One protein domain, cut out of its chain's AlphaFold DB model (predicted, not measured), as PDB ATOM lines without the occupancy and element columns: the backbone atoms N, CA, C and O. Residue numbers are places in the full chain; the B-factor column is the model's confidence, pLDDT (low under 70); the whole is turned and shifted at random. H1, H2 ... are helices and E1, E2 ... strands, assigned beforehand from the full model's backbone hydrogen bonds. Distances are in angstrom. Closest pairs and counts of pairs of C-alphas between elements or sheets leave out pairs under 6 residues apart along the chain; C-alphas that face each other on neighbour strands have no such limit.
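Overview. This is residues 182 to 383 of the 383 residues of the protein "Cytochrome C family protein" of Geobacter uraniireducens (strain Rf4) (UniProt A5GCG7). Little regular structure: a rounded, compact mass of winding loops holds two small strand hairpins, E1 with E2 and E3 with E4, apart from each other, with the short helix H1 nearer the middle. The 202 printed residues run E1 E2 H1 E3 E4 H2, a mixed class with only 26 residues in these elements; both two-stranded sheets are antiparallel. The radius of gyration of the C-alphas is 16.5 A, the spans 48 by 39 by 32 A.

Arrangement. Look first at E1, residues 201 to 204, and E2, 207 to 212, a hairpin with N 201 and O 212 2.7 A apart. In the hairpin of E3, 322 to 325, and E4, 334 to 337, N 323 and O 336 are 2.7 A apart. H1, 252 to 255, and H2, 343 to 346, are apart and too short for an O i to N i+4 pair; in each the one O i to N i+3 pair is within hydrogen-bond range.

Along the chain. Find C-alpha 201 at (122.989, 126.966, 123.751), where E1 begins. E2 spans 9.4 A, E3 9.6 A and E4 10.1 A. H2 ends at C-alpha 346, (135.896, 116.952, 110.186).

Size, cuts and confidence. The C-alphas of Ala 227 and Gly 295, the two farthest apart, are 50.2 A apart. The printed part has no cut; the links E2 to H1 and H1 to E3 are long. Confidence is under 70 in 45 residues, among them 201 to 213.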
ATOM      1  N   GLY A 182     127.108 139.756 116.673       74.81
ATOM      2  CA  GLY A 182     127.430 139.771 118.096       74.81
ATOM      3  C   GLY A 182     128.853 139.277 118.388       74.81
ATOM      4  O   GLY A 182     129.555 138.743 117.528       74.81
ATOM      5  N   ASN A 183     129.292 139.436 119.633       73.50
ATOM      6  CA  ASN A 183     130.533 138.819 120.096       73.50
ATOM      7  C   ASN A 183     130.226 137.451 120.697       73.50
ATOM      8  O   ASN A 183     129.499 137.373 121.683       73.50
ATOM      9  N   SER A 184     130.781 136.378 120.123       70.94
ATOM     10  CA  SER A 184     130.589 135.018 120.652       70.94
ATOM     11  C   SER A 184     131.002 134.937 122.134       70.94
ATOM     12  O   SER A 184     132.068 135.458 122.471       70.94
ATOM     13  N   PRO A 185     130.222 134.289 123.019       65.69
ATOM     14  CA  PRO A 185     128.890 133.728 122.773       65.69
ATOM     15  C   PRO A 185     127.813 134.807 122.704       65.69
ATOM     16  O   PRO A 185     127.729 135.655 123.591       65.69
ATOM     17  N   ASN A 186     126.926 134.728 121.716       62.59
ATOM     18  CA  ASN A 186     125.924 135.773 121.504       62.59
ATOM     19  C   ASN A 186     124.484 135.295 121.279       62.59
ATOM     20  O   ASN A 186     123.631 136.144 121.012       62.59
ATOM     21  N   ALA A 187     124.158 133.996 121.345       54.94
ATOM     22  CA  ALA A 187     122.756 133.644 121.106       54.94
ATOM     23  C   ALA A 187     121.868 134.063 122.287       54.94
ATOM     24  O   ALA A 187     122.238 133.979 123.457       54.94
ATOM     25  N   GLY A 188     120.705 134.602 121.931       51.72
ATOM     26  CA  GLY A 188     119.790 135.226 122.877       51.72
ATOM     27  C   GLY A 188     120.147 136.660 123.274       51.72
ATOM     28  O   GLY A 188     119.492 137.176 124.169       51.72
ATOM     29  N   ASP A 189     121.129 137.325 122.645       56.62
ATOM     30  CA  ASP A 189     121.307 138.772 122.818       56.62
ATOM     31  C   ASP A 189     120.302 139.536 121.923       56.62
ATOM     32  O   ASP A 189     120.471 139.560 120.699       56.62
ATOM     33  N   PRO A 190     119.246 140.159 122.488       52.62
ATOM     34  CA  PRO A 190     118.287 140.928 121.698       52.62
ATOM     35  C   PRO A 190     118.906 142.208 121.116       52.62
ATOM     36  O   PRO A 190     118.381 142.730 120.135       52.62
ATOM     37  N   VAL A 191     120.019 142.681 121.691       51.53
ATOM     38  CA  VAL A 191     120.747 143.895 121.299       51.53
ATOM     39  C   VAL A 191     121.792 143.578 120.225       51.53
ATOM     40  O   VAL A 191     121.882 144.297 119.236       51.53
ATOM     41  N   ASN A 192     122.537 142.476 120.379       53.88
ATOM     42  CA  ASN A 192     123.681 142.122 119.521       53.88
ATOM     43  C   ASN A 192     123.431 140.968 118.538       53.88
ATOM     44  O   ASN A 192     124.382 140.468 117.946       53.88
ATOM     45  N   GLN A 193     122.163 140.599 118.327       68.38
ATOM     46  CA  GLN A 193     121.679 139.748 117.231       68.38
ATOM     47  C   GLN A 193     122.115 138.272 117.346       68.38
ATOM     48  O   GLN A 193     123.304 137.974 117.430       68.38
ATOM     49  N   PRO A 194     121.186 137.297 117.332       66.19
ATOM     50  CA  PRO A 194     121.554 135.895 117.489       66.19
ATOM     51  C   PRO A 194     122.323 135.384 116.260       66.19
ATOM     52  O   PRO A 194     121.825 135.421 115.132       66.19
ATOM     53  N   GLY A 195     123.537 134.884 116.494       68.94
ATOM     54  CA  GLY A 195     124.238 133.986 115.581       68.94
ATOM     55  C   GLY A 195     123.593 132.597 115.566       68.94
ATOM     56  O   GLY A 195     122.545 132.366 116.173       68.94
ATOM     57  N   SER A 196     124.222 131.646 114.875       71.12
ATOM     58  CA  SER A 196     123.730 130.263 114.868       71.12
ATOM     59  C   SER A 196     123.764 129.622 116.271       71.12
ATOM     60  O   SER A 196     124.609 130.001 117.088       71.12
ATOM     61  N   PRO A 197     122.927 128.604 116.547       71.56
ATOM     62  CA  PRO A 197     122.988 127.788 117.762       71.56
ATOM     63  C   PRO A 197     124.370 127.197 118.072       71.56
ATOM     64  O   PRO A 197     124.699 126.961 119.230       71.56
ATOM     65  N   ALA A 198     125.230 127.018 117.065       74.12
ATOM     66  CA  ALA A 198     126.611 126.601 117.287       74.12
ATOM     67  C   ALA A 198     127.424 127.611 118.128       74.12
ATOM     68  O   ALA A 198     128.413 127.227 118.748       74.12
ATOM     69  N   HIS A 199     127.035 128.890 118.179       74.19
ATOM     70  CA  HIS A 199     127.714 129.905 118.996       74.19
ATOM     71  C   HIS A 199     127.235 129.908 120.455       74.19
ATOM     72  O   HIS A 199     127.959 130.378 121.334       74.19
ATOM     73  N   TYR A 200     126.028 129.402 120.733       71.69
ATOM     74  CA  TYR A 200     125.431 129.391 122.069       71.69
ATOM     75  C   TYR A 200     124.236 128.434 122.156       71.69
ATOM     76  O   TYR A 200     123.384 128.388 121.272       71.69
ATOM     77  N   SER A 201     124.120 127.772 123.304       64.81
ATOM     78  CA  SER A 201     122.989 126.966 123.751       64.81
ATOM     79  C   SER A 201     122.495 127.481 125.111       64.81
ATOM     80  O   SER A 201     123.284 127.783 126.001       64.81
ATOM     81  N   ASN A 202     121.179 127.567 125.303       64.94
ATOM     82  CA  ASN A 202     120.538 127.759 126.616       64.94
ATOM     83  C   ASN A 202     120.284 126.426 127.348       64.94
ATOM     84  O   ASN A 202     119.675 126.410 128.418       64.94
ATOM     85  N   ASN A 203     120.713 125.320 126.739       64.25
ATOM     86  CA  ASN A 203     120.654 123.968 127.269       64.25
ATOM     87  C   ASN A 203     122.037 123.314 127.137       64.25
ATOM     88  O   ASN A 203     122.213 122.302 126.451       64.25
ATOM     89  N   PHE A 204     123.072 123.980 127.653       66.00
ATOM     90  CA  PHE A 204     124.446 123.528 127.480       66.00
ATOM     91  C   PHE A 204     124.658 122.153 128.128       66.00
ATOM     92  O   PHE A 204     124.446 121.992 129.327       66.00
ATOM     93  N   LEU A 205     125.052 121.158 127.321       62.34
ATOM     94  CA  LEU A 205     125.216 119.747 127.718       62.34
ATOM     95  C   LEU A 205     123.965 119.092 128.339       62.34
ATOM     96  O   LEU A 205     124.090 118.101 129.057       62.34
ATOM     97  N   GLY A 206     122.769 119.619 128.055       58.91
ATOM     98  CA  GLY A 206     121.507 119.100 128.594       58.91
ATOM     99  C   GLY A 206     121.070 119.715 129.929       58.91
ATOM    100  O   GLY A 206     120.037 119.314 130.462       58.91
ATOM    101  N   PHE A 207     121.806 120.697 130.465       60.75
ATOM    102  CA  PHE A 207     121.346 121.474 131.616       60.75
ATOM    103  C   PHE A 207     120.433 122.619 131.177       60.75
ATOM    104  O   PHE A 207     120.881 123.597 130.574       60.75
ATOM    105  N   SER A 208     119.153 122.520 131.535       63.75
ATOM    106  CA  SER A 208     118.164 123.562 131.247       63.75
ATOM    107  C   SER A 208     118.562 124.897 131.881       63.75
ATOM    108  O   SER A 208     118.969 124.945 133.040       63.75
ATOM    109  N   ASN A 209     118.410 125.988 131.124       62.06
ATOM    110  CA  ASN A 209     118.718 127.366 131.533       62.06
ATOM    111  C   ASN A 209     120.196 127.644 131.845       62.06
ATOM    112  O   ASN A 209     120.523 128.716 132.355       62.06
ATOM    113  N   VAL A 210     121.102 126.724 131.509       58.16
ATOM    114  CA  VAL A 210     122.536 127.005 131.528       58.16
ATOM    115  C   VAL A 210     122.939 127.508 130.151       58.16
ATOM    116  O   VAL A 210     123.055 126.750 129.187       58.16
ATOM    117  N   SER A 211     123.154 128.820 130.080       60.34
ATOM    118  CA  SER A 211     123.829 129.479 128.969       60.34
ATOM    119  C   SER A 211     125.245 128.922 128.818       60.34
ATOM    120  O   SER A 211     126.091 129.104 129.692       60.34
ATOM    121  N   GLY A 212     125.527 128.277 127.695       61.28
ATOM    122  CA  GLY A 212     126.857 127.778 127.371       61.28
ATOM    123  C   GLY A 212     126.964 127.407 125.899       61.28
ATOM    124  O   GLY A 212     125.975 127.172 125.222       61.28
ATOM    125  N   GLY A 213     128.174 127.388 125.363       65.31
ATOM    126  CA  GLY A 213     128.410 127.127 123.947       65.31
ATOM    127  C   GLY A 213     129.889 126.910 123.681       65.31
ATOM    128  O   GLY A 213     130.643 126.563 124.589       65.31
ATOM    129  N   HIS A 214     130.319 127.165 122.448       73.75
ATOM    130  CA  HIS A 214     131.733 127.231 122.081       73.75
ATOM    131  C   HIS A 214     132.401 128.481 122.683       73.75
ATOM    132  O   HIS A 214     132.714 129.442 121.986       73.75
ATOM    133  N   VAL A 215     132.586 128.472 124.008       63.25
ATOM    134  CA  VAL A 215     133.108 129.583 124.814       63.25
ATOM    135  C   VAL A 215     134.044 129.007 125.849       63.25
ATOM    136  O   VAL A 215     133.584 128.258 126.696       63.25
ATOM    137  N   ILE A 216     135.340 129.325 125.803       60.75
ATOM    138  CA  ILE A 216     136.317 128.991 126.868       60.75
ATOM    139  C   ILE A 216     136.392 127.464 127.221       60.75
ATOM    140  O   ILE A 216     137.146 127.063 128.103       60.75
ATOM    141  N   GLY A 217     135.693 126.579 126.493       69.25
ATOM    142  CA  GLY A 217     135.674 125.120 126.676       69.25
ATOM    143  C   GLY A 217     134.387 124.563 127.309       69.25
ATOM    144  O   GLY A 217     133.483 125.295 127.685       69.25
ATOM    145  N   ILE A 218     134.299 123.233 127.431       67.00
ATOM    146  CA  ILE A 218     133.097 122.509 127.906       67.00
ATOM    147  C   ILE A 218     132.921 122.549 129.442       67.00
ATOM    148  O   ILE A 218     131.850 122.278 129.974       67.00
ATOM    149  N   HIS A 219     133.949 123.003 130.160       77.50
ATOM    150  CA  HIS A 219     133.999 123.104 131.621       77.50
ATOM    151  C   HIS A 219     134.561 124.465 132.051       77.50
ATOM    152  O   HIS A 219     135.575 124.550 132.733       77.50
ATOM    153  N   THR A 220     133.951 125.562 131.618       70.81
ATOM    154  CA  THR A 220     134.492 126.909 131.877       70.81
ATOM    155  C   THR A 220     134.580 127.264 133.363       70.81
ATOM    156  O   THR A 220     135.541 127.906 133.781       70.81
ATOM    157  N   ASN A 221     133.611 126.809 134.164       73.44
ATOM    158  CA  ASN A 221     133.402 127.294 135.534       73.44
ATOM    159  C   ASN A 221     133.498 126.201 136.614       73.44
ATOM    160  O   ASN A 221     133.248 126.481 137.782       73.44
ATOM    161  N   ASN A 222     133.804 124.952 136.252       78.50
ATOM    162  CA  ASN A 222     133.733 123.811 137.176       78.50
ATOM    163  C   ASN A 222     134.929 122.845 137.078       78.50
ATOM    164  O   ASN A 222     134.810 121.656 137.370       78.50
ATOM    165  N   ILE A 223     136.104 123.345 136.684       84.56
ATOM    166  CA  ILE A 223     137.335 122.543 136.656       84.56
ATOM    167  C   ILE A 223     137.864 122.365 138.080       84.56
ATOM    168  O   ILE A 223     138.083 123.343 138.782       84.56
ATOM    169  N   PHE A 224     138.115 121.123 138.493       84.12
ATOM    170  CA  PHE A 224     138.787 120.794 139.757       84.12
ATOM    171  C   PHE A 224     140.266 121.218 139.739       84.12
ATOM    172  O   PHE A 224     140.960 120.969 138.752       84.12
ATOM    173  N   ASN A 225     140.759 121.810 140.831       82.88
ATOM    174  CA  ASN A 225     142.142 122.301 140.937       82.88
ATOM    175  C   ASN A 225     143.202 121.212 141.188       82.88
ATOM    176  O   ASN A 225     144.392 121.516 141.129       82.88
ATOM    177  N   GLY A 226     142.790 119.971 141.462       77.56
ATOM    178  CA  GLY A 226     143.699 118.864 141.775       77.56
ATOM    179  C   GLY A 226     143.896 118.576 143.267       77.56
ATOM    180  O   GLY A 226     144.590 117.622 143.595       77.56
ATOM    181  N   ALA A 227     143.292 119.359 144.170       81.44
ATOM    182  CA  ALA A 227     143.415 119.191 145.621       81.44
ATOM    183  C   ALA A 227     142.054 119.251 146.340       81.44
ATOM    184  O   ALA A 227     141.485 118.224 146.698       81.44
ATOM    185  N   SER A 228     141.507 120.452 146.535       79.75
ATOM    186  CA  SER A 228     140.150 120.673 147.043       79.75
ATOM    187  C   SER A 228     139.597 121.951 146.413       79.75
ATOM    188  O   SER A 228     140.190 123.024 146.519       79.75
ATOM    189  N   GLY A 229     138.486 121.833 145.687       84.75
ATOM    190  CA  GLY A 229     137.808 122.976 145.071       84.75
ATOM    191  C   GLY A 229     138.163 123.261 143.609       84.75
ATOM    192  O   GLY A 229     138.699 122.425 142.876       84.75
ATOM    193  N   LEU A 230     137.763 124.452 143.164       87.38
ATOM    194  CA  LEU A 230     137.776 124.847 141.761       87.38
ATOM    195  C   LEU A 230     139.097 125.511 141.367       87.38
ATOM    196  O   LEU A 230     139.697 126.268 142.129       87.38
ATOM    197  N   ALA A 231     139.541 125.227 140.149       86.25
ATOM    198  CA  ALA A 231     140.630 125.922 139.497       86.25
ATOM    199  C   ALA A 231     140.218 127.375 139.232       86.25
ATOM    200  O   ALA A 231     139.154 127.641 138.668       86.25
ATOM    201  N   ILE A 232     141.077 128.312 139.627       85.12
ATOM    202  CA  ILE A 232     140.885 129.736 139.349       85.12
ATOM    203  C   ILE A 232     141.266 130.054 137.905       85.12
ATOM    204  O   ILE A 232     142.079 129.363 137.294       85.12
ATOM    205  N   VAL A 233     140.711 131.129 137.362       81.81
ATOM    206  CA  VAL A 233     141.132 131.655 136.059       81.81
ATOM    207  C   VAL A 233     142.548 132.230 136.168       81.81
ATOM    208  O   VAL A 233     142.886 132.845 137.180       81.81
ATOM    209  N   GLY A 234     143.388 132.052 135.146       81.88
ATOM    210  CA  GLY A 234     144.708 132.682 135.109       81.88
ATOM    211  C   GLY A 234     145.777 131.893 134.359       81.88
ATOM    212  O   GLY A 234     145.642 130.705 134.069       81.88
ATOM    213  N   ASN A 235     146.889 132.567 134.069       86.69
ATOM    214  CA  ASN A 235     148.031 131.986 133.368       86.69
ATOM    215  C   ASN A 235     148.967 131.212 134.322       86.69
ATOM    216  O   ASN A 235     150.154 131.505 134.423       86.69
ATOM    217  N   THR A 236     148.422 130.252 135.075       89.00
ATOM    218  CA  THR A 236     149.186 129.399 136.003       89.00
ATOM    219  C   THR A 236     149.037 127.919 135.629       89.00
ATOM    220  O   THR A 236     148.133 127.565 134.867       89.00
ATOM    221  N   PRO A 237     149.890 127.011 136.141       87.06
ATOM    222  CA  PRO A 237     149.762 125.574 135.868       87.06
ATOM    223  C   PRO A 237     148.456 124.936 136.369       87.06
ATOM    224  O   PRO A 237     148.034 123.906 135.836       87.06
ATOM    225  N   ILE A 238     147.824 125.521 137.394       86.75
ATOM    226  CA  ILE A 238     146.542 125.069 137.966       86.75
ATOM    227  C   ILE A 238     145.344 125.866 137.441       86.75
ATOM    228  O   ILE A 238     144.214 125.577 137.826       86.75
ATOM    229  N   GLY A 239     145.578 126.863 136.582       87.00
ATOM    230  CA  GLY A 239     144.524 127.714 136.048       87.00
ATOM    231  C   GLY A 239     143.498 126.918 135.239       87.00
ATOM    232  O   GLY A 239     143.868 126.015 134.485       87.00
ATOM    233  N   SER A 240     142.214 127.248 135.388       81.44
ATOM    234  CA  SER A 240     141.106 126.627 134.647       81.44
ATOM    235  C   SER A 240     141.180 126.959 133.152       81.44
ATOM    236  O   SER A 240     141.076 126.084 132.291       81.44
ATOM    237  N   HIS A 241     141.433 128.230 132.851       81.94
ATOM    238  CA  HIS A 241     141.696 128.773 131.525       81.94
ATOM    239  C   HIS A 241     142.649 129.976 131.622       81.94
ATOM    240  O   HIS A 241     142.917 130.485 132.710       81.94
ATOM    241  N   GLY A 242     143.144 130.454 130.474       79.44
ATOM    242  CA  GLY A 242     144.084 131.585 130.392       79.44
ATOM    243  C   GLY A 242     145.555 131.186 130.226       79.44
ATOM    244  O   GLY A 242     146.400 132.057 130.052       79.44
ATOM    245  N   ASN A 243     145.852 129.883 130.215       86.94
ATOM    246  CA  ASN A 243     147.165 129.332 129.882       86.94
ATOM    247  C   ASN A 243     147.092 128.529 128.569       86.94
ATOM    248  O   ASN A 243     146.579 127.407 128.544       86.94
ATOM    249  N   ALA A 244     147.642 129.081 127.481       87.38
ATOM    250  CA  ALA A 244     147.672 128.435 126.160       87.38
ATOM    251  C   ALA A 244     148.515 127.137 126.123       87.38
ATOM    252  O   ALA A 244     148.394 126.307 125.211       87.38
ATOM    253  N   GLY A 245     149.367 126.932 127.132       89.75
ATOM    254  CA  GLY A 245     150.114 125.699 127.338       89.75
ATOM    255  C   GLY A 245     149.207 124.505 127.628       89.75
ATOM    256  O   GLY A 245     149.471 123.427 127.099       89.75
ATOM    257  N   THR A 246     148.113 124.710 128.369       90.31
ATOM    258  CA  THR A 246     147.271 123.630 128.921       90.31
ATOM    259  C   THR A 246     145.799 123.698 128.512       90.31
ATOM    260  O   THR A 246     145.062 122.743 128.740       90.31
ATOM    261  N   SER A 247     145.335 124.804 127.928       88.38
ATOM    262  CA  SER A 247     143.947 124.955 127.484       88.38
ATOM    263  C   SER A 247     143.868 125.764 126.192       88.38
ATOM    264  O   SER A 247     144.494 126.818 126.061       88.38
ATOM    265  N   SER A 248     143.104 125.267 125.221       87.94
ATOM    266  CA  SER A 248     142.811 125.996 123.989       87.94
ATOM    267  C   SER A 248     141.645 126.948 124.220       87.94
ATOM    268  O   SER A 248     140.585 126.552 124.693       87.94
ATOM    269  N   THR A 249     141.818 128.209 123.831       82.00
ATOM    270  CA  THR A 249     140.700 129.157 123.792       82.00
ATOM    271  C   THR A 249     139.845 128.868 122.566       82.00
ATOM    272  O   THR A 249     140.352 128.868 121.446       82.00
ATOM    273  N   ILE A 250     138.555 128.623 122.780       81.56
ATOM    274  CA  ILE A 250     137.579 128.509 121.698       81.56
ATOM    275  C   ILE A 250     137.025 129.911 121.423       81.56
ATOM    276  O   ILE A 250     136.411 130.515 122.303       81.56
ATOM    277  N   SER A 251     137.283 130.417 120.219       80.69
ATOM    278  CA  SER A 251     136.768 131.677 119.670       80.69
ATOM    279  C   SER A 251     136.393 131.462 118.196       80.69
ATOM    280  O   SER A 251     136.486 130.339 117.694       80.69
ATOM    281  N   CYS A 252     135.989 132.519 117.487       82.31
ATOM    282  CA  CYS A 252     135.605 132.464 116.072       82.31
ATOM    283  C   CYS A 252     136.671 131.762 115.218       82.31
ATOM    284  O   CYS A 252     136.338 130.949 114.358       82.31
ATOM    285  N   ASN A 253     137.952 132.016 115.503       86.75
ATOM    286  CA  ASN A 253     139.069 131.446 114.757       86.75
ATOM    287  C   ASN A 253     139.178 129.925 114.830       86.75
ATOM    288  O   ASN A 253     139.779 129.333 113.943       86.75
ATOM    289  N   MET A 254     138.601 129.280 115.847       88.62
ATOM    290  CA  MET A 254     138.658 127.826 115.960       88.62
ATOM    291  C   MET A 254     137.934 127.153 114.790       88.62
ATOM    292  O   MET A 254     138.424 126.146 114.291       88.62
ATOM    293  N   CYS A 255     136.811 127.728 114.339       88.56
ATOM    294  CA  CYS A 255     135.931 127.159 113.309       88.56
ATOM    295  C   CYS A 255     135.853 127.997 112.025       88.56
ATOM    296  O   CYS A 255     135.434 127.484 110.993       88.56
ATOM    297  N   HIS A 256     136.249 129.268 112.070       88.81
ATOM    298  CA  HIS A 256     136.265 130.186 110.929       88.81
ATOM    299  C   HIS A 256     137.675 130.727 110.679       88.81
ATOM    300  O   HIS A 256     137.844 131.906 110.386       88.81
ATOM    301  N   TYR A 257     138.697 129.877 110.796       92.12
ATOM    302  CA  TYR A 257     140.113 130.252 110.743       92.12
ATOM    303  C   TYR A 257     140.516 130.960 109.448       92.12
ATOM    304  O   TYR A 257     141.363 131.846 109.458       92.12
ATOM    305  N   ALA A 258     139.876 130.605 108.331       92.81
ATOM    306  CA  ALA A 258     140.085 131.296 107.064       92.81
ATOM    307  C   ALA A 258     139.594 132.755 107.109       92.81
ATOM    308  O   ALA A 258     140.170 133.606 106.451       92.81
ATOM    309  N   THR A 259     138.568 133.058 107.910       90.19
ATOM    310  CA  THR A 259     137.998 134.409 108.041       90.19
ATOM    311  C   THR A 259     138.628 135.189 109.190       90.19
ATOM    312  O   THR A 259     138.951 136.358 109.030       90.19
ATOM    313  N   VAL A 260     138.807 134.564 110.355       87.19
ATOM    314  CA  VAL A 260     139.321 135.185 111.582       87.19
ATOM    315  C   VAL A 260     140.428 134.302 112.133       87.19
ATOM    316  O   VAL A 260     140.176 133.148 112.449       87.19
ATOM    317  N   ILE A 261     141.640 134.830 112.296       87.94
ATOM    318  CA  ILE A 261     142.787 134.040 112.791       87.94
ATOM    319  C   ILE A 261     143.065 134.229 114.287       87.94
ATOM    320  O   ILE A 261     143.709 133.381 114.906       87.94
ATOM    321  N   SER A 262     142.565 135.307 114.898       82.38
ATOM    322  CA  SER A 262     142.813 135.585 116.316       82.38
ATOM    323  C   SER A 262     141.869 134.829 117.234       82.38
ATOM    324  O   SER A 262     140.662 134.764 117.003       82.38
ATOM    325  N   SER A 263     142.415 134.350 118.345       79.88
ATOM    326  CA  SER A 263     141.635 133.831 119.464       79.88
ATOM    327  C   SER A 263     141.089 134.932 120.380       79.88
ATOM    328  O   SER A 263     140.238 134.641 121.220       79.88
ATOM    329  N   ALA A 264     141.554 136.179 120.237       76.44
ATOM    330  CA  ALA A 264     141.131 137.289 121.081       76.44
ATOM    331  C   ALA A 264     139.676 137.692 120.800       76.44
ATOM    332  O   ALA A 264     139.260 137.805 119.649       76.44
ATOM    333  N   ASN A 265     138.911 137.908 121.867       72.19
ATOM    334  CA  ASN A 265     137.528 138.378 121.825       72.19
ATOM    335  C   ASN A 265     137.233 139.122 123.132       72.19
ATOM    336  O   ASN A 265     136.463 138.677 123.983       72.19
ATOM    337  N   ASP A 266     137.955 140.220 123.333       67.38
ATOM    338  CA  ASP A 266     137.931 141.011 124.564       67.38
ATOM    339  C   ASP A 266     136.636 141.801 124.756       67.38
ATOM    340  O   ASP A 266     136.455 142.388 125.808       67.38
ATOM    341  N   SER A 267     135.755 141.813 123.757       70.75
ATOM    342  CA  SER A 267     134.500 142.562 123.754       70.75
ATOM    343  C   SER A 267     133.280 141.659 124.004       70.75
ATOM    344  O   SER A 267     132.139 142.126 123.965       70.75
ATOM    345  N   ASN A 268     133.483 140.360 124.274       71.94
ATOM    346  CA  ASN A 268     132.403 139.469 124.706       71.94
ATOM    347  C   ASN A 268     132.178 139.527 126.229       71.94
ATOM    348  O   ASN A 268     133.104 139.732 127.015       71.94
ATOM    349  N   LYS A 269     130.939 139.265 126.664       72.06
ATOM    350  CA  LYS A 269     130.519 139.351 128.079       72.06
ATOM    351  C   LYS A 269     131.276 138.403 129.029       72.06
ATOM    352  O   LYS A 269     131.246 138.626 130.239       72.06
ATOM    353  N   ALA A 270     131.907 137.346 128.516       72.38
ATOM    354  CA  ALA A 270     132.678 136.390 129.312       72.38
ATOM    355  C   ALA A 270     134.129 136.860 129.533       72.38
ATOM    356  O   ALA A 270     134.630 136.798 130.652       72.38
ATOM    357  N   CYS A 271     134.779 137.377 128.492       73.94
ATOM    358  CA  CYS A 271     136.176 137.792 128.483       73.94
ATOM    359  C   CYS A 271     136.379 139.171 129.122       73.94
ATOM    360  O   CYS A 271     137.327 139.321 129.889       73.94
ATOM    361  N   VAL A 272     135.482 140.144 128.880       74.25
ATOM    362  CA  VAL A 272     135.601 141.533 129.399       74.25
ATOM    363  C   VAL A 272     135.763 141.601 130.919       74.25
ATOM    364  O   VAL A 272     136.322 142.554 131.449       74.25
ATOM    365  N   LYS A 273     135.260 140.594 131.644       75.12
ATOM    366  CA  LYS A 273     135.313 140.538 133.111       75.12
ATOM    367  C   LYS A 273     136.728 140.323 133.645       75.12
ATOM    368  O   LYS A 273     137.006 140.699 134.777       75.12
ATOM    369  N   CYS A 274     137.591 139.698 132.847       75.00
ATOM    370  CA  CYS A 274     138.946 139.308 133.239       75.00
ATOM    371  C   CYS A 274     140.025 139.934 132.343       75.00
ATOM    372  O   CYS A 274     141.189 139.986 132.734       75.00
ATOM    373  N   HIS A 275     139.659 140.393 131.143       75.75
ATOM    374  CA  HIS A 275     140.567 140.933 130.138       75.75
ATOM    375  C   HIS A 275     140.196 142.392 129.836       75.75
ATOM    376  O   HIS A 275     139.136 142.655 129.279       75.75
ATOM    377  N   GLY A 276     141.071 143.331 130.222       65.31
ATOM    378  CA  GLY A 276     140.878 144.782 130.037       65.31
ATOM    379  C   GLY A 276     141.903 145.459 129.115       65.31
ATOM    380  O   GLY A 276     141.870 146.675 128.940       65.31
ATOM    381  N   SER A 277     142.829 144.697 128.528       59.75
ATOM    382  CA  SER A 277     143.898 145.204 127.659       59.75
ATOM    383  C   SER A 277     144.184 144.250 126.498       59.75
ATOM    384  O   SER A 277     143.804 143.083 126.547       59.75
ATOM    385  N   LEU A 278     144.870 144.780 125.476       58.72
ATOM    386  CA  LEU A 278     145.188 144.146 124.192       58.72
ATOM    387  C   LEU A 278     145.589 142.650 124.278       58.72
ATOM    388  O   LEU A 278     146.247 142.254 125.241       58.72
ATOM    389  N   PRO A 279     145.280 141.840 123.243       52.56
ATOM    390  CA  PRO A 279     144.744 142.254 121.948       52.56
ATOM    391  C   PRO A 279     143.244 142.532 122.042       52.56
ATOM    392  O   PRO A 279     142.461 141.655 122.404       52.56
ATOM    393  N   LYS A 280     142.866 143.766 121.693       57.00
ATOM    394  CA  LYS A 280     141.470 144.137 121.466       57.00
ATOM    395  C   LYS A 280     140.948 143.305 120.321       57.00
ATOM    396  O   LYS A 280     141.775 142.925 119.508       57.00
ATOM    397  N   ASN A 281     139.644 143.055 120.249       59.03
ATOM    398  CA  ASN A 281     138.937 142.518 119.090       59.03
ATOM    399  C   ASN A 281     139.082 143.534 117.945       59.03
ATOM    400  O   ASN A 281     138.267 144.452 117.815       59.03
ATOM    401  N   PRO A 282     140.149 143.491 117.130       53.44
ATOM    402  CA  PRO A 282     140.265 144.376 116.010       53.44
ATOM    403  C   PRO A 282     139.259 143.830 115.007       53.44
ATOM    404  O   PRO A 282     139.437 142.807 114.353       53.44
ATOM    405  N   ALA A 283     138.249 144.626 114.779       48.84
ATOM    406  CA  ALA A 283     137.605 144.799 113.500       48.84
ATOM    407  C   ALA A 283     138.547 144.824 112.244       48.84
ATOM    408  O   ALA A 283     138.068 145.051 111.131       48.84
ATOM    409  N   GLU A 284     139.869 144.660 112.395       53.00
ATOM    410  CA  GLU A 284     140.916 144.454 111.380       53.00
ATOM    411  C   GLU A 284     141.332 142.971 111.202       53.00
ATOM    412  O   GLU A 284     142.098 142.665 110.301       53.00
ATOM    413  N   LEU A 285     140.810 142.032 112.003       67.19
ATOM    414  CA  LEU A 285     141.163 140.599 111.980       67.19
ATOM    415  C   LEU A 285     140.452 139.755 110.925       67.19
ATOM    416  O   LEU A 285     140.562 138.525 110.968       67.19
ATOM    417  N   ILE A 286     139.704 140.374 110.011       85.00
ATOM    418  CA  ILE A 286     139.195 139.636 108.857       85.00
ATOM    419  C   ILE A 286     140.414 139.318 107.997       85.00
ATOM    420  O   ILE A 286     140.857 140.148 107.206       85.00
ATOM    421  N   ALA A 287     140.984 138.142 108.243       89.12
ATOM    422  CA  ALA A 287     142.238 137.695 107.668       89.12
ATOM    423  C   ALA A 287     142.093 137.509 106.163       89.12
ATOM    424  O   ALA A 287     143.026 137.796 105.422       89.12
ATOM    425  N   ASP A 288     140.912 137.070 105.727       92.94
ATOM    426  CA  ASP A 288     140.592 136.897 104.324       92.94
ATOM    427  C   ASP A 288     139.137 137.281 104.046       92.94
ATOM    428  O   ASP A 288     138.182 136.620 104.469       92.94
ATOM    429  N   LYS A 289     138.960 138.376 103.306       92.00
ATOM    430  CA  LYS A 289     137.632 138.910 102.987       92.00
ATOM    431  C   LYS A 289     136.866 138.061 101.973       92.00
ATOM    432  O   LYS A 289     135.652 138.240 101.862       92.00
ATOM    433  N   ARG A 290     137.515 137.100 101.303       92.31
ATOM    434  CA  ARG A 290     136.852 136.120 100.420       92.31
ATOM    435  C   ARG A 290     135.843 135.250 101.153       92.31
ATOM    436  O   ARG A 290     134.823 134.906 100.569       92.31
ATOM    437  N   PHE A 291     136.125 134.922 102.413       92.31
ATOM    438  CA  PHE A 291     135.324 133.997 103.221       92.31
ATOM    439  C   PHE A 291     134.359 134.700 104.183       92.31
ATOM    440  O   PHE A 291     133.605 134.041 104.891       92.31
ATOM    441  N   HIS A 292     134.365 136.037 104.233       90.50
ATOM    442  CA  HIS A 292     133.490 136.770 105.146       90.50
ATOM    443  C   HIS A 292     132.106 137.036 104.539       90.50
ATOM    444  O   HIS A 292     131.106 136.488 104.988       90.50
ATOM    445  N   ILE A 293     132.031 137.864 103.489       90.50
ATOM    446  CA  ILE A 293     130.764 138.214 102.825       90.50
ATOM    447  C   ILE A 293     130.683 137.461 101.495       90.50
ATOM    448  O   ILE A 293     130.821 138.046 100.425       90.50
ATOM    449  N   SER A 294     130.517 136.138 101.561       88.25
ATOM    450  CA  SER A 294     130.544 135.237 100.394       88.25
ATOM    451  C   SER A 294     129.162 134.721  99.968       88.25
ATOM    452  O   SER A 294     129.000 134.214  98.860       88.25
ATOM    453  N   GLY A 295     128.150 134.847 100.834       86.19
ATOM    454  CA  GLY A 295     126.854 134.181 100.650       86.19
ATOM    455  C   GLY A 295     126.807 132.755 101.210       86.19
ATOM    456  O   GLY A 295     125.759 132.113 101.146       86.19
ATOM    457  N   SER A 296     127.898 132.271 101.801       83.19
ATOM    458  CA  SER A 296     128.007 130.936 102.386       83.19
ATOM    459  C   SER A 296     128.464 131.004 103.842       83.19
ATOM    460  O   SER A 296     129.034 131.995 104.285       83.19
ATOM    461  N   VAL A 297     128.190 129.939 104.602       80.12
ATOM    462  CA  VAL A 297     128.817 129.728 105.914       80.12
ATOM    463  C   VAL A 297     130.121 128.979 105.673       80.12
ATOM    464  O   VAL A 297     130.106 127.764 105.453       80.12
ATOM    465  N   ASP A 298     131.225 129.721 105.684       87.44
ATOM    466  CA  ASP A 298     132.562 129.202 105.411       87.44
ATOM    467  C   ASP A 298     133.212 128.708 106.715       87.44
ATOM    468  O   ASP A 298     133.735 129.479 107.526       87.44
ATOM    469  N   VAL A 299     133.134 127.395 106.945       89.19
ATOM    470  CA  VAL A 299     133.804 126.720 108.067       89.19
ATOM    471  C   VAL A 299     135.205 126.311 107.632       89.19
ATOM    472  O   VAL A 299     135.386 125.613 106.635       89.19
ATOM    473  N   ALA A 300     136.195 126.727 108.412       93.00
ATOM    474  CA  ALA A 300     137.583 126.334 108.276       93.00
ATOM    475  C   ALA A 300     138.185 126.183 109.675       93.00
ATOM    476  O   ALA A 300     138.331 127.169 110.397       93.00
ATOM    477  N   PHE A 301     138.534 124.963 110.072       92.50
ATOM    478  CA  PHE A 301     139.114 124.748 111.390       92.50
ATOM    479  C   PHE A 301     140.545 125.278 111.476       92.50
ATOM    480  O   PHE A 301     141.340 125.135 110.545       92.50
ATOM    481  N   MET A 302     140.887 125.845 112.632       91.94
ATOM    482  CA  MET A 302     142.270 126.163 112.971       91.94
ATOM    483  C   MET A 302     143.075 124.859 113.063       91.94
ATOM    484  O   MET A 302     142.641 123.949 113.769       91.94
ATOM    485  N   PRO A 303     144.253 124.742 112.425       92.88
ATOM    486  CA  PRO A 303     145.036 123.507 112.425       92.88
ATOM    487  C   PRO A 303     145.783 123.311 113.755       92.88
ATOM    488  O   PRO A 303     147.005 123.426 113.832       92.88
ATOM    489  N   VAL A 304     145.048 123.013 114.830       91.69
ATOM    490  CA  VAL A 304     145.590 122.797 116.180       91.69
ATOM    491  C   VAL A 304     145.140 121.475 116.782       91.69
ATOM    492  O   VAL A 304     144.074 120.947 116.471       91.69
ATOM    493  N   LYS A 305     145.955 120.953 117.702       92.75
ATOM    494  CA  LYS A 305     145.517 119.941 118.664       92.75
ATOM    495  C   LYS A 305     144.860 120.662 119.831       92.75
ATOM    496  O   LYS A 305     145.550 121.321 120.610       92.75
ATOM    497  N   VAL A 306     143.536 120.574 119.925       90.81
ATOM    498  CA  VAL A 306     142.792 121.216 121.014       90.81
ATOM    499  C   VAL A 306     143.231 120.653 122.357       90.81
ATOM    500  O   VAL A 306     143.364 119.446 122.518       90.81
ATOM    501  N   LYS A 307     143.444 121.537 123.326       91.44
ATOM    502  CA  LYS A 307     143.829 121.196 124.693       91.44
ATOM    503  C   LYS A 307     142.675 121.477 125.639       91.44
ATOM    504  O   LYS A 307     142.045 122.530 125.546       91.44
ATOM    505  N   SER A 308     142.450 120.570 126.576       89.38
ATOM    506  CA  SER A 308     141.458 120.695 127.634       89.38
ATOM    507  C   SER A 308     142.113 120.515 128.996       89.38
ATOM    508  O   SER A 308     142.642 119.449 129.317       89.38
ATOM    509  N   LYS A 309     142.004 121.541 129.844       89.31
ATOM    510  CA  LYS A 309     142.334 121.423 131.271       89.31
ATOM    511  C   LYS A 309     141.326 120.535 132.011       89.31
ATOM    512  O   LYS A 309     141.644 119.908 133.021       89.31
ATOM    513  N   ALA A 310     140.110 120.432 131.481       86.81
ATOM    514  CA  ALA A 310     139.090 119.526 131.973       86.81
ATOM    515  C   ALA A 310     139.354 118.106 131.465       86.81
ATOM    516  O   ALA A 310     138.767 117.661 130.482       86.81
ATOM    517  N   GLN A 311     140.288 117.425 132.129       87.94
ATOM    518  CA  GLN A 311     140.646 116.049 131.797       87.94
ATOM    519  C   GLN A 311     139.493 115.085 132.084       87.94
ATOM    520  O   GLN A 311     138.873 115.168 133.159       87.94
ATOM    521  N   LEU A 312     139.259 114.162 131.148       85.62
ATOM    522  CA  LEU A 312     138.255 113.103 131.260       85.62
ATOM    523  C   LEU A 312     138.668 112.094 132.338       85.62
ATOM    524  O   LEU A 312     139.854 111.829 132.531       85.62
ATOM    525  N   ARG A 313     137.701 111.532 133.071       86.12
ATOM    526  CA  ARG A 313     137.983 110.428 134.010       86.12
ATOM    527  C   ARG A 313     138.505 109.219 133.231       86.12
ATOM    528  O   ARG A 313     138.161 109.064 132.068       86.12
ATOM    529  N   GLU A 314     139.293 108.368 133.882       86.31
ATOM    530  CA  GLU A 314     139.948 107.228 133.221       86.31
ATOM    531  C   GLU A 314     138.965 106.318 132.475       86.31
ATOM    532  O   GLU A 314     139.225 105.956 131.335       86.31
ATOM    533  N   ALA A 315     137.806 106.026 133.075       85.31
ATOM    534  CA  ALA A 315     136.772 105.196 132.453       85.31
ATOM    535  C   ALA A 315     136.282 105.756 131.105       85.31
ATOM    536  O   ALA A 315     136.076 104.994 130.169       85.31
ATOM    537  N   SER A 316     136.185 107.085 130.998       85.56
ATOM    538  CA  SER A 316     135.601 107.790 129.847       85.56
ATOM    539  C   SER A 316     136.649 108.407 128.929       85.56
ATOM    540  O   SER A 316     136.333 109.137 127.988       85.56
ATOM    541  N   TYR A 317     137.921 108.149 129.226       87.69
ATOM    542  CA  TYR A 317     139.045 108.639 128.457       87.69
ATOM    543  C   TYR A 317     139.260 107.755 127.226       87.69
ATOM    544  O   TYR A 317     139.773 106.639 127.304       87.69
ATOM    545  N   ASP A 318     138.909 108.289 126.059       86.81
ATOM    546  CA  ASP A 318     139.191 107.636 124.787       86.81
ATOM    547  C   ASP A 318     140.586 108.025 124.274       86.81
ATOM    548  O   ASP A 318     140.801 109.110 123.725       86.81
ATOM    549  N   LYS A 319     141.539 107.093 124.399       88.56
ATOM    550  CA  LYS A 319     142.923 107.245 123.917       88.56
ATOM    551  C   LYS A 319     143.058 107.376 122.393       88.56
ATOM    552  O   LYS A 319     144.141 107.693 121.907       88.56
ATOM    553  N   THR A 320     142.004 107.089 121.629       87.25
ATOM    554  CA  THR A 320     141.986 107.286 120.171       87.25
ATOM    555  C   THR A 320     141.663 108.734 119.792       87.25
ATOM    556  O   THR A 320     142.010 109.183 118.694       87.25
ATOM    557  N   LEU A 321     141.049 109.485 120.712       87.81
ATOM    558  CA  LEU A 321     140.658 110.882 120.534       87.81
ATOM    559  C   LEU A 321     141.549 111.841 121.323       87.81
ATOM    560  O   LEU A 321     141.866 112.926 120.828       87.81
ATOM    561  N   TRP A 322     141.986 111.433 122.512       91.38
ATOM    562  CA  TRP A 322     142.735 112.253 123.454       91.38
ATOM    563  C   TRP A 322     144.085 111.630 123.817       91.38
ATOM    564  O   TRP A 322     144.284 110.420 123.773       91.38
ATOM    565  N   SER A 323     145.028 112.490 124.188       93.12
ATOM    566  CA  SER A 323     146.348 112.156 124.703       93.12
ATOM    567  C   SER A 323     146.590 112.933 125.992       93.12
ATOM    568  O   SER A 323     146.661 114.166 125.982       93.12
ATOM    569  N   ARG A 324     146.719 112.210 127.102       94.19
ATOM    570  CA  ARG A 324     146.959 112.768 128.430       94.19
ATOM    571  C   ARG A 324     148.378 113.296 128.581       94.19
ATOM    572  O   ARG A 324     149.344 112.591 128.302       94.19
ATOM    573  N   GLN A 325     148.492 114.520 129.079       95.12
ATOM    574  CA  GLN A 325     149.755 115.215 129.300       95.12
ATOM    575  C   GLN A 325     149.968 115.445 130.797       95.12
ATOM    576  O   GLN A 325     149.061 115.905 131.488       95.12
ATOM    577  N   ALA A 326     151.177 115.149 131.281       93.06
ATOM    578  CA  ALA A 326     151.626 115.400 132.658       93.06
ATOM    579  C   ALA A 326     150.771 114.769 133.786       93.06
ATOM    580  O   ALA A 326     150.786 115.248 134.918       93.06
ATOM    581  N   GLY A 327     150.072 113.664 133.501       91.44
ATOM    582  CA  GLY A 327     149.289 112.905 134.487       91.44
ATOM    583  C   GLY A 327     147.814 113.310 134.547       91.44
ATOM    584  O   GLY A 327     147.282 113.887 133.600       91.44
ATOM    585  N   TYR A 328     147.128 112.950 135.636       90.62
ATOM    586  CA  TYR A 328     145.698 113.211 135.837       90.62
ATOM    587  C   TYR A 328     145.474 114.148 137.026       90.62
ATOM    588  O   TYR A 328     145.872 113.832 138.143       90.62
ATOM    589  N   LYS A 329     144.816 115.288 136.783       86.50
ATOM    590  CA  LYS A 329     144.426 116.295 137.792       86.50
ATOM    591  C   LYS A 329     145.592 116.838 138.631       86.50
ATOM    592  O   LYS A 329     145.386 117.286 139.752       86.50
ATOM    593  N   THR A 330     146.800 116.866 138.080       88.38
ATOM    594  CA  THR A 330     147.987 117.475 138.697       88.38
ATOM    595  C   THR A 330     148.267 118.875 138.121       88.38
ATOM    596  O   THR A 330     147.754 119.239 137.048       88.38
ATOM    597  N   PRO A 331     149.082 119.708 138.801       89.38
ATOM    598  CA  PRO A 331     149.544 120.976 138.241       89.38
ATOM    599  C   PRO A 331     150.190 120.774 136.863       89.38
ATOM    600  O   PRO A 331     151.045 119.914 136.685       89.38
ATOM    601  N   GLY A 332     149.761 121.555 135.870       89.00
ATOM    602  CA  GLY A 332     150.249 121.438 134.492       89.00
ATOM    603  C   GLY A 332     149.635 120.306 133.657       89.00
ATOM    604  O   GLY A 332     149.849 120.308 132.450       89.00
ATOM    605  N   ALA A 333     148.828 119.404 134.229       92.12
ATOM    606  CA  ALA A 333     148.166 118.343 133.464       92.12
ATOM    607  C   ALA A 333     147.024 118.855 132.580       92.12
ATOM    608  O   ALA A 333     146.332 119.813 132.938       92.12
ATOM    609  N   TYR A 334     146.836 118.221 131.424       92.62
ATOM    610  CA  TYR A 334     145.753 118.489 130.475       92.62
ATOM    611  C   TYR A 334     145.583 117.305 129.518       92.62
ATOM    612  O   TYR A 334     146.482 116.480 129.370       92.62
ATOM    613  N   ASP A 335     144.439 117.233 128.845       92.88
ATOM    614  CA  ASP A 335     144.221 116.289 127.750       92.88
ATOM    615  C   ASP A 335     144.322 117.055 126.422       92.88
ATOM    616  O   ASP A 335     143.779 118.151 126.276       92.88
ATOM    617  N   ALA A 336     145.054 116.508 125.453       93.06
ATOM    618  CA  ALA A 336     145.223 117.091 124.125       93.06
ATOM    619  C   ALA A 336     144.582 116.199 123.064       93.06
ATOM    620  O   ALA A 336     144.707 114.980 123.129       93.06
ATOM    621  N   ALA A 337     143.926 116.782 122.067       92.19
ATOM    622  CA  ALA A 337     143.397 116.038 120.937       92.19
ATOM    623  C   ALA A 337     144.538 115.295 120.228       92.19
ATOM    624  O   ALA A 337     145.592 115.871 119.946       92.19
ATOM    625  N   PHE A 338     144.331 114.016 119.919       89.56
ATOM    626  CA  PHE A 338     145.328 113.212 119.217       89.56
ATOM    627  C   PHE A 338     145.555 113.751 117.800       89.56
ATOM    628  O   PHE A 338     146.692 113.943 117.354       89.56
ATOM    629  N   LYS A 339     144.444 114.050 117.117       88.56
ATOM    630  CA  LYS A 339     144.411 114.600 115.764       88.56
ATOM    631  C   LYS A 339     144.414 116.124 115.808       88.56
ATOM    632  O   LYS A 339     143.665 116.739 116.565       88.56
ATOM    633  N   THR A 340     145.236 116.715 114.951       91.56
ATOM    634  CA  THR A 340     145.107 118.126 114.589       91.56
ATOM    635  C   THR A 340     143.767 118.326 113.894       91.56
ATOM    636  O   THR A 340     143.355 117.480 113.097       91.56
ATOM    637  N   PHE A 341     143.086 119.425 114.194       90.62
ATOM    638  CA  PHE A 341     141.863 119.771 113.490       90.62
ATOM    639  C   PHE A 341     142.112 119.973 111.990       90.62
ATOM    640  O   PHE A 341     143.126 120.535 111.578       90.62
ATOM    641  N   SER A 342     141.181 119.484 111.178       90.88
ATOM    642  CA  SER A 342     141.232 119.514 109.723       90.88
ATOM    643  C   SER A 342     139.824 119.640 109.161       90.88
ATOM    644  O   SER A 342     139.004 118.732 109.295       90.88
ATOM    645  N   THR A 343     139.557 120.748 108.472       90.25
ATOM    646  CA  THR A 343     138.274 120.986 107.794       90.25
ATOM    647  C   THR A 343     137.915 119.847 106.848       90.25
ATOM    648  O   THR A 343     136.783 119.383 106.862       90.25
ATOM    649  N   ALA A 344     138.885 119.345 106.076       88.94
ATOM    650  CA  ALA A 344     138.649 118.355 105.027       88.94
ATOM    651  C   ALA A 344     138.102 117.016 105.546       88.94
ATOM    652  O   ALA A 344     137.440 116.299 104.803       88.94
ATOM    653  N   THR A 345     138.391 116.658 106.799       88.44
ATOM    654  CA  THR A 345     137.979 115.371 107.382       88.44
ATOM    655  C   THR A 345     136.953 115.506 108.499       88.44
ATOM    656  O   THR A 345     136.392 114.496 108.920       88.44
ATOM    657  N   GLN A 346     136.728 116.719 109.006       91.25
ATOM    658  CA  GLN A 346     135.896 116.952 110.186       91.25
ATOM    659  C   GLN A 346     134.689 117.848 109.926       91.25
ATOM    660  O   GLN A 346     133.813 117.912 110.784       91.25
ATOM    661  N   TRP A 347     134.617 118.520 108.773       91.69
ATOM    662  CA  TRP A 347     133.464 119.316 108.358       91.69
ATOM    663  C   TRP A 347     132.862 118.767 107.066       91.69
ATOM    664  O   TRP A 347     133.549 118.637 106.055       91.69
ATOM    665  N   ASP A 348     131.557 118.514 107.088       90.75
ATOM    666  CA  ASP A 348     130.770 118.224 105.895       90.75
ATOM    667  C   ASP A 348     129.912 119.443 105.537       90.75
ATOM    668  O   ASP A 348     128.926 119.775 106.202       90.75
ATOM    669  N   GLY A 349     130.281 120.107 104.440       87.19
ATOM    670  CA  GLY A 349     129.583 121.283 103.936       87.19
ATOM    671  C   GLY A 349     128.181 121.013 103.381       87.19
ATOM    672  O   GLY A 349     127.399 121.963 103.314       87.19
ATOM    673  N   ALA A 350     127.847 119.773 103.008       87.44
ATOM    674  CA  ALA A 350     126.530 119.396 102.499       87.44
ATOM    675  C   ALA A 350     125.544 119.161 103.647       87.44
ATOM    676  O   ALA A 350     124.461 119.743 103.664       87.44
ATOM    677  N   THR A 351     125.943 118.370 104.646       87.62
ATOM    678  CA  THR A 351     125.096 118.079 105.818       87.62
ATOM    679  C   THR A 351     125.227 119.110 106.939       87.62
ATOM    680  O   THR A 351     124.474 119.059 107.913       87.62
ATOM    681  N   LYS A 352     126.166 120.056 106.799       86.69
ATOM    682  CA  LYS A 352     126.531 121.057 107.812       86.69
ATOM    683  C   LYS A 352     126.889 120.405 109.150       86.69
ATOM    684  O   LYS A 352     126.470 120.889 110.207       86.69
ATOM    685  N   SER A 353     127.619 119.291 109.097       87.56
ATOM    686  CA  SER A 353     127.977 118.498 110.273       87.56
ATOM    687  C   SER A 353     129.467 118.551 110.592       87.56
ATOM    688  O   SER A 353     130.326 118.608 109.712       87.56
ATOM    689  N   CYS A 354     129.751 118.529 111.887       86.88
ATOM    690  CA  CYS A 354     131.069 118.405 112.473       86.88
ATOM    691  C   CYS A 354     131.213 116.979 113.012       86.88
ATOM    692  O   CYS A 354     130.454 116.587 113.897       86.88
ATOM    693  N   SER A 355     132.173 116.203 112.513       85.81
ATOM    694  CA  SER A 355     132.380 114.803 112.916       85.81
ATOM    695  C   SER A 355     133.849 114.516 113.206       85.81
ATOM    696  O   SER A 355     134.734 115.236 112.748       85.81
ATOM    697  N   ASN A 356     134.136 113.476 114.000       82.62
ATOM    698  CA  ASN A 356     135.514 113.104 114.359       82.62
ATOM    699  C   ASN A 356     136.318 114.240 115.028       82.62
ATOM    700  O   ASN A 356     137.549 114.289 114.940       82.62
ATOM    701  N   ILE A 357     135.623 115.167 115.691       85.69
ATOM    702  CA  ILE A 357     136.216 116.272 116.444       85.69
ATOM    703  C   ILE A 357     136.338 115.851 117.905       85.69
ATOM    704  O   ILE A 357     135.364 115.406 118.514       85.69
ATOM    705  N   ALA A 358     137.526 116.033 118.484       85.75
ATOM    706  CA  ALA A 358     137.788 115.685 119.881       85.75
ATOM    707  C   ALA A 358     136.836 116.417 120.847       85.75
ATOM    708  O   ALA A 358     136.302 115.794 121.757       85.75
ATOM    709  N   CYS A 359     136.522 117.696 120.597       81.69
ATOM    710  CA  CYS A 359     135.549 118.472 121.382       81.69
ATOM    711  C   CYS A 359     134.152 117.841 121.466       81.69
ATOM    712  O   CYS A 359     133.451 118.075 122.443       81.69
ATOM    713  N   HIS A 360     133.747 117.049 120.471       82.06
ATOM    714  CA  HIS A 360     132.466 116.333 120.463       82.06
ATOM    715  C   HIS A 360     132.632 114.851 120.802       82.06
ATOM    716  O   HIS A 360     131.733 114.055 120.554       82.06
ATOM    717  N   ASN A 361     133.800 114.466 121.325       82.06
ATOM    718  CA  ASN A 361     134.178 113.089 121.613       82.06
ATOM    719  C   ASN A 361     133.902 112.145 120.425       82.06
ATOM    720  O   ASN A 361     133.332 111.066 120.567       82.06
ATOM    721  N   GLY A 362     134.221 112.616 119.213       80.06
ATOM    722  CA  GLY A 362     134.011 111.878 117.967       80.06
ATOM    723  C   GLY A 362     132.562 111.815 117.469       80.06
ATOM    724  O   GLY A 362     132.340 111.342 116.356       80.06
ATOM    725  N   LYS A 363     131.576 112.314 118.227       83.25
ATOM    726  CA  LYS A 363     130.171 112.350 117.800       83.25
ATOM    727  C   LYS A 363     129.970 113.335 116.648       83.25
ATOM    728  O   LYS A 363     130.638 114.365 116.572       83.25
ATOM    729  N   SER A 364     129.036 112.999 115.761       86.06
ATOM    730  CA  SER A 364     128.601 113.896 114.692       86.06
ATOM    731  C   SER A 364     127.559 114.867 115.238       86.06
ATOM    732  O   SER A 364     126.559 114.433 115.804       86.06
ATOM    733  N   VAL A 365     127.793 116.168 115.082       82.31
ATOM    734  CA  VAL A 365     126.871 117.235 115.506       82.31
ATOM    735  C   VAL A 365     126.605 118.174 114.338       82.31
ATOM    736  O   VAL A 365     127.515 118.445 113.555       82.31
ATOM    737  N   LYS A 366     125.383 118.695 114.191       82.06
ATOM    738  CA  LYS A 366     125.086 119.667 113.124       82.06
ATOM    739  C   LYS A 366     125.169 121.102 113.615       82.06
ATOM    740  O   LYS A 366     124.747 121.428 114.718       82.06
ATOM    741  N   TRP A 367     125.621 121.985 112.730       78.69
ATOM    742  CA  TRP A 367     125.741 123.424 112.978       78.69
ATOM    743  C   TRP A 367     124.404 124.106 113.324       78.69
ATOM    744  O   TRP A 367     124.367 125.132 114.001       78.69
ATOM    745  N   SER A 368     123.291 123.550 112.840       74.75
ATOM    746  CA  SER A 368     121.942 124.084 113.042       74.75
ATOM    747  C   SER A 368     121.199 123.491 114.240       74.75
ATOM    748  O   SER A 368     120.103 123.957 114.541       74.75
ATOM    749  N   GLU A 369     121.735 122.464 114.901       73.56
ATOM    750  CA  GLU A 369     121.028 121.779 115.983       73.56
ATOM    751  C   GLU A 369     121.108 122.578 117.295       73.56
ATOM    752  O   GLU A 369     122.183 122.886 117.807       73.56
ATOM    753  N   THR A 370     119.945 122.899 117.861       60.50
ATOM    754  CA  THR A 370     119.789 123.427 119.223       60.50
ATOM    755  C   THR A 370     119.568 122.271 120.196       60.50
ATOM    756  O   THR A 370     118.747 121.402 119.919       60.50
ATOM    757  N   GLY A 371     120.224 122.279 121.361       56.94
ATOM    758  CA  GLY A 371     119.903 121.337 122.446       56.94
ATOM    759  C   GLY A 371     120.808 120.111 122.577       56.94
ATOM    760  O   GLY A 371     120.533 119.280 123.430       56.94
ATOM    761  N   GLY A 372     121.901 120.045 121.807       56.31
ATOM    762  CA  GLY A 372     123.042 119.159 122.052       56.31
ATOM    763  C   GLY A 372     122.775 117.668 121.828       56.31
ATOM    764  O   GLY A 372     122.284 116.979 122.712       56.31
ATOM    765  N   GLN A 373     123.252 117.121 120.704       61.16
ATOM    766  CA  GLN A 373     123.554 115.681 120.646       61.16
ATOM    767  C   GLN A 373     124.693 115.296 121.608       61.16
ATOM    768  O   GLN A 373     124.833 114.130 121.973       61.16
ATOM    769  N   THR A 374     125.513 116.269 122.025       65.94
ATOM    770  CA  THR A 374     126.550 116.095 123.045       65.94
ATOM    771  C   THR A 374     126.010 116.507 124.415       65.94
ATOM    772  O   THR A 374     125.708 117.679 124.646       65.94
ATOM    773  N   SER A 375     125.915 115.544 125.327       73.88
ATOM    774  CA  SER A 375     125.578 115.728 126.741       73.88
ATOM    775  C   SER A 375     126.782 115.380 127.615       73.88
ATOM    776  O   SER A 375     127.812 114.925 127.111       73.88
ATOM    777  N   CYS A 376     126.672 115.536 128.937       76.81
ATOM    778  CA  CYS A 376     127.714 115.035 129.836       76.81
ATOM    779  C   CYS A 376     127.993 113.540 129.602       76.81
ATOM    780  O   CYS A 376     129.152 113.144 129.550       76.81
ATOM    781  N   LEU A 377     126.952 112.739 129.339       77.44
ATOM    782  CA  LEU A 377     127.085 111.306 129.055       77.44
ATOM    783  C   LEU A 377     127.766 110.993 127.715       77.44
ATOM    784  O   LEU A 377     128.159 109.862 127.462       77.44
ATOM    785  N   SER A 378     127.948 111.985 126.840       75.50
ATOM    786  CA  SER A 378     128.768 111.815 125.637       75.50
ATOM    787  C   SER A 378     130.267 111.743 125.938       75.50
ATOM    788  O   SER A 378     131.022 111.257 125.096       75.50
ATOM    789  N   CYS A 379     130.689 112.227 127.110       76.69
ATOM    790  CA  CYS A 379     132.084 112.272 127.560       76.69
ATOM    791  C   CYS A 379     132.307 111.564 128.907       76.69
ATOM    792  O   CYS A 379     133.450 111.431 129.334       76.69
ATOM    793  N   HIS A 380     131.237 111.162 129.592       79.50
ATOM    794  CA  HIS A 380     131.263 110.551 130.913       79.50
ATOM    795  C   HIS A 380     130.390 109.296 130.920       79.50
ATOM    796  O   HIS A 380     129.179 109.392 130.761       79.50
ATOM    797  N   ASP A 381     130.977 108.129 131.171       77.69
ATOM    798  CA  ASP A 381     130.207 106.879 131.293       77.69
ATOM    799  C   ASP A 381     129.348 106.875 132.567       77.69
ATOM    800  O   ASP A 381     128.350 106.166 132.654       77.69
ATOM    801  N   THR A 382     129.737 107.691 133.554       72.00
ATOM    802  CA  THR A 382     129.000 107.996 134.789       72.00
ATOM    803  C   THR A 382     129.301 109.439 135.226       72.00
ATOM    804  O   THR A 382     130.431 109.907 135.050       72.00
ATOM    805  N   LEU A 383     128.309 110.156 135.771       68.56
ATOM    806  CA  LEU A 383     128.438 111.561 136.207       68.56
ATOM    807  C   LEU A 383     129.034 111.673 137.618       68.56
ATOM    808  O   LEU A 383     128.543 110.962 138.516       68.56
TER     809      LEU A 383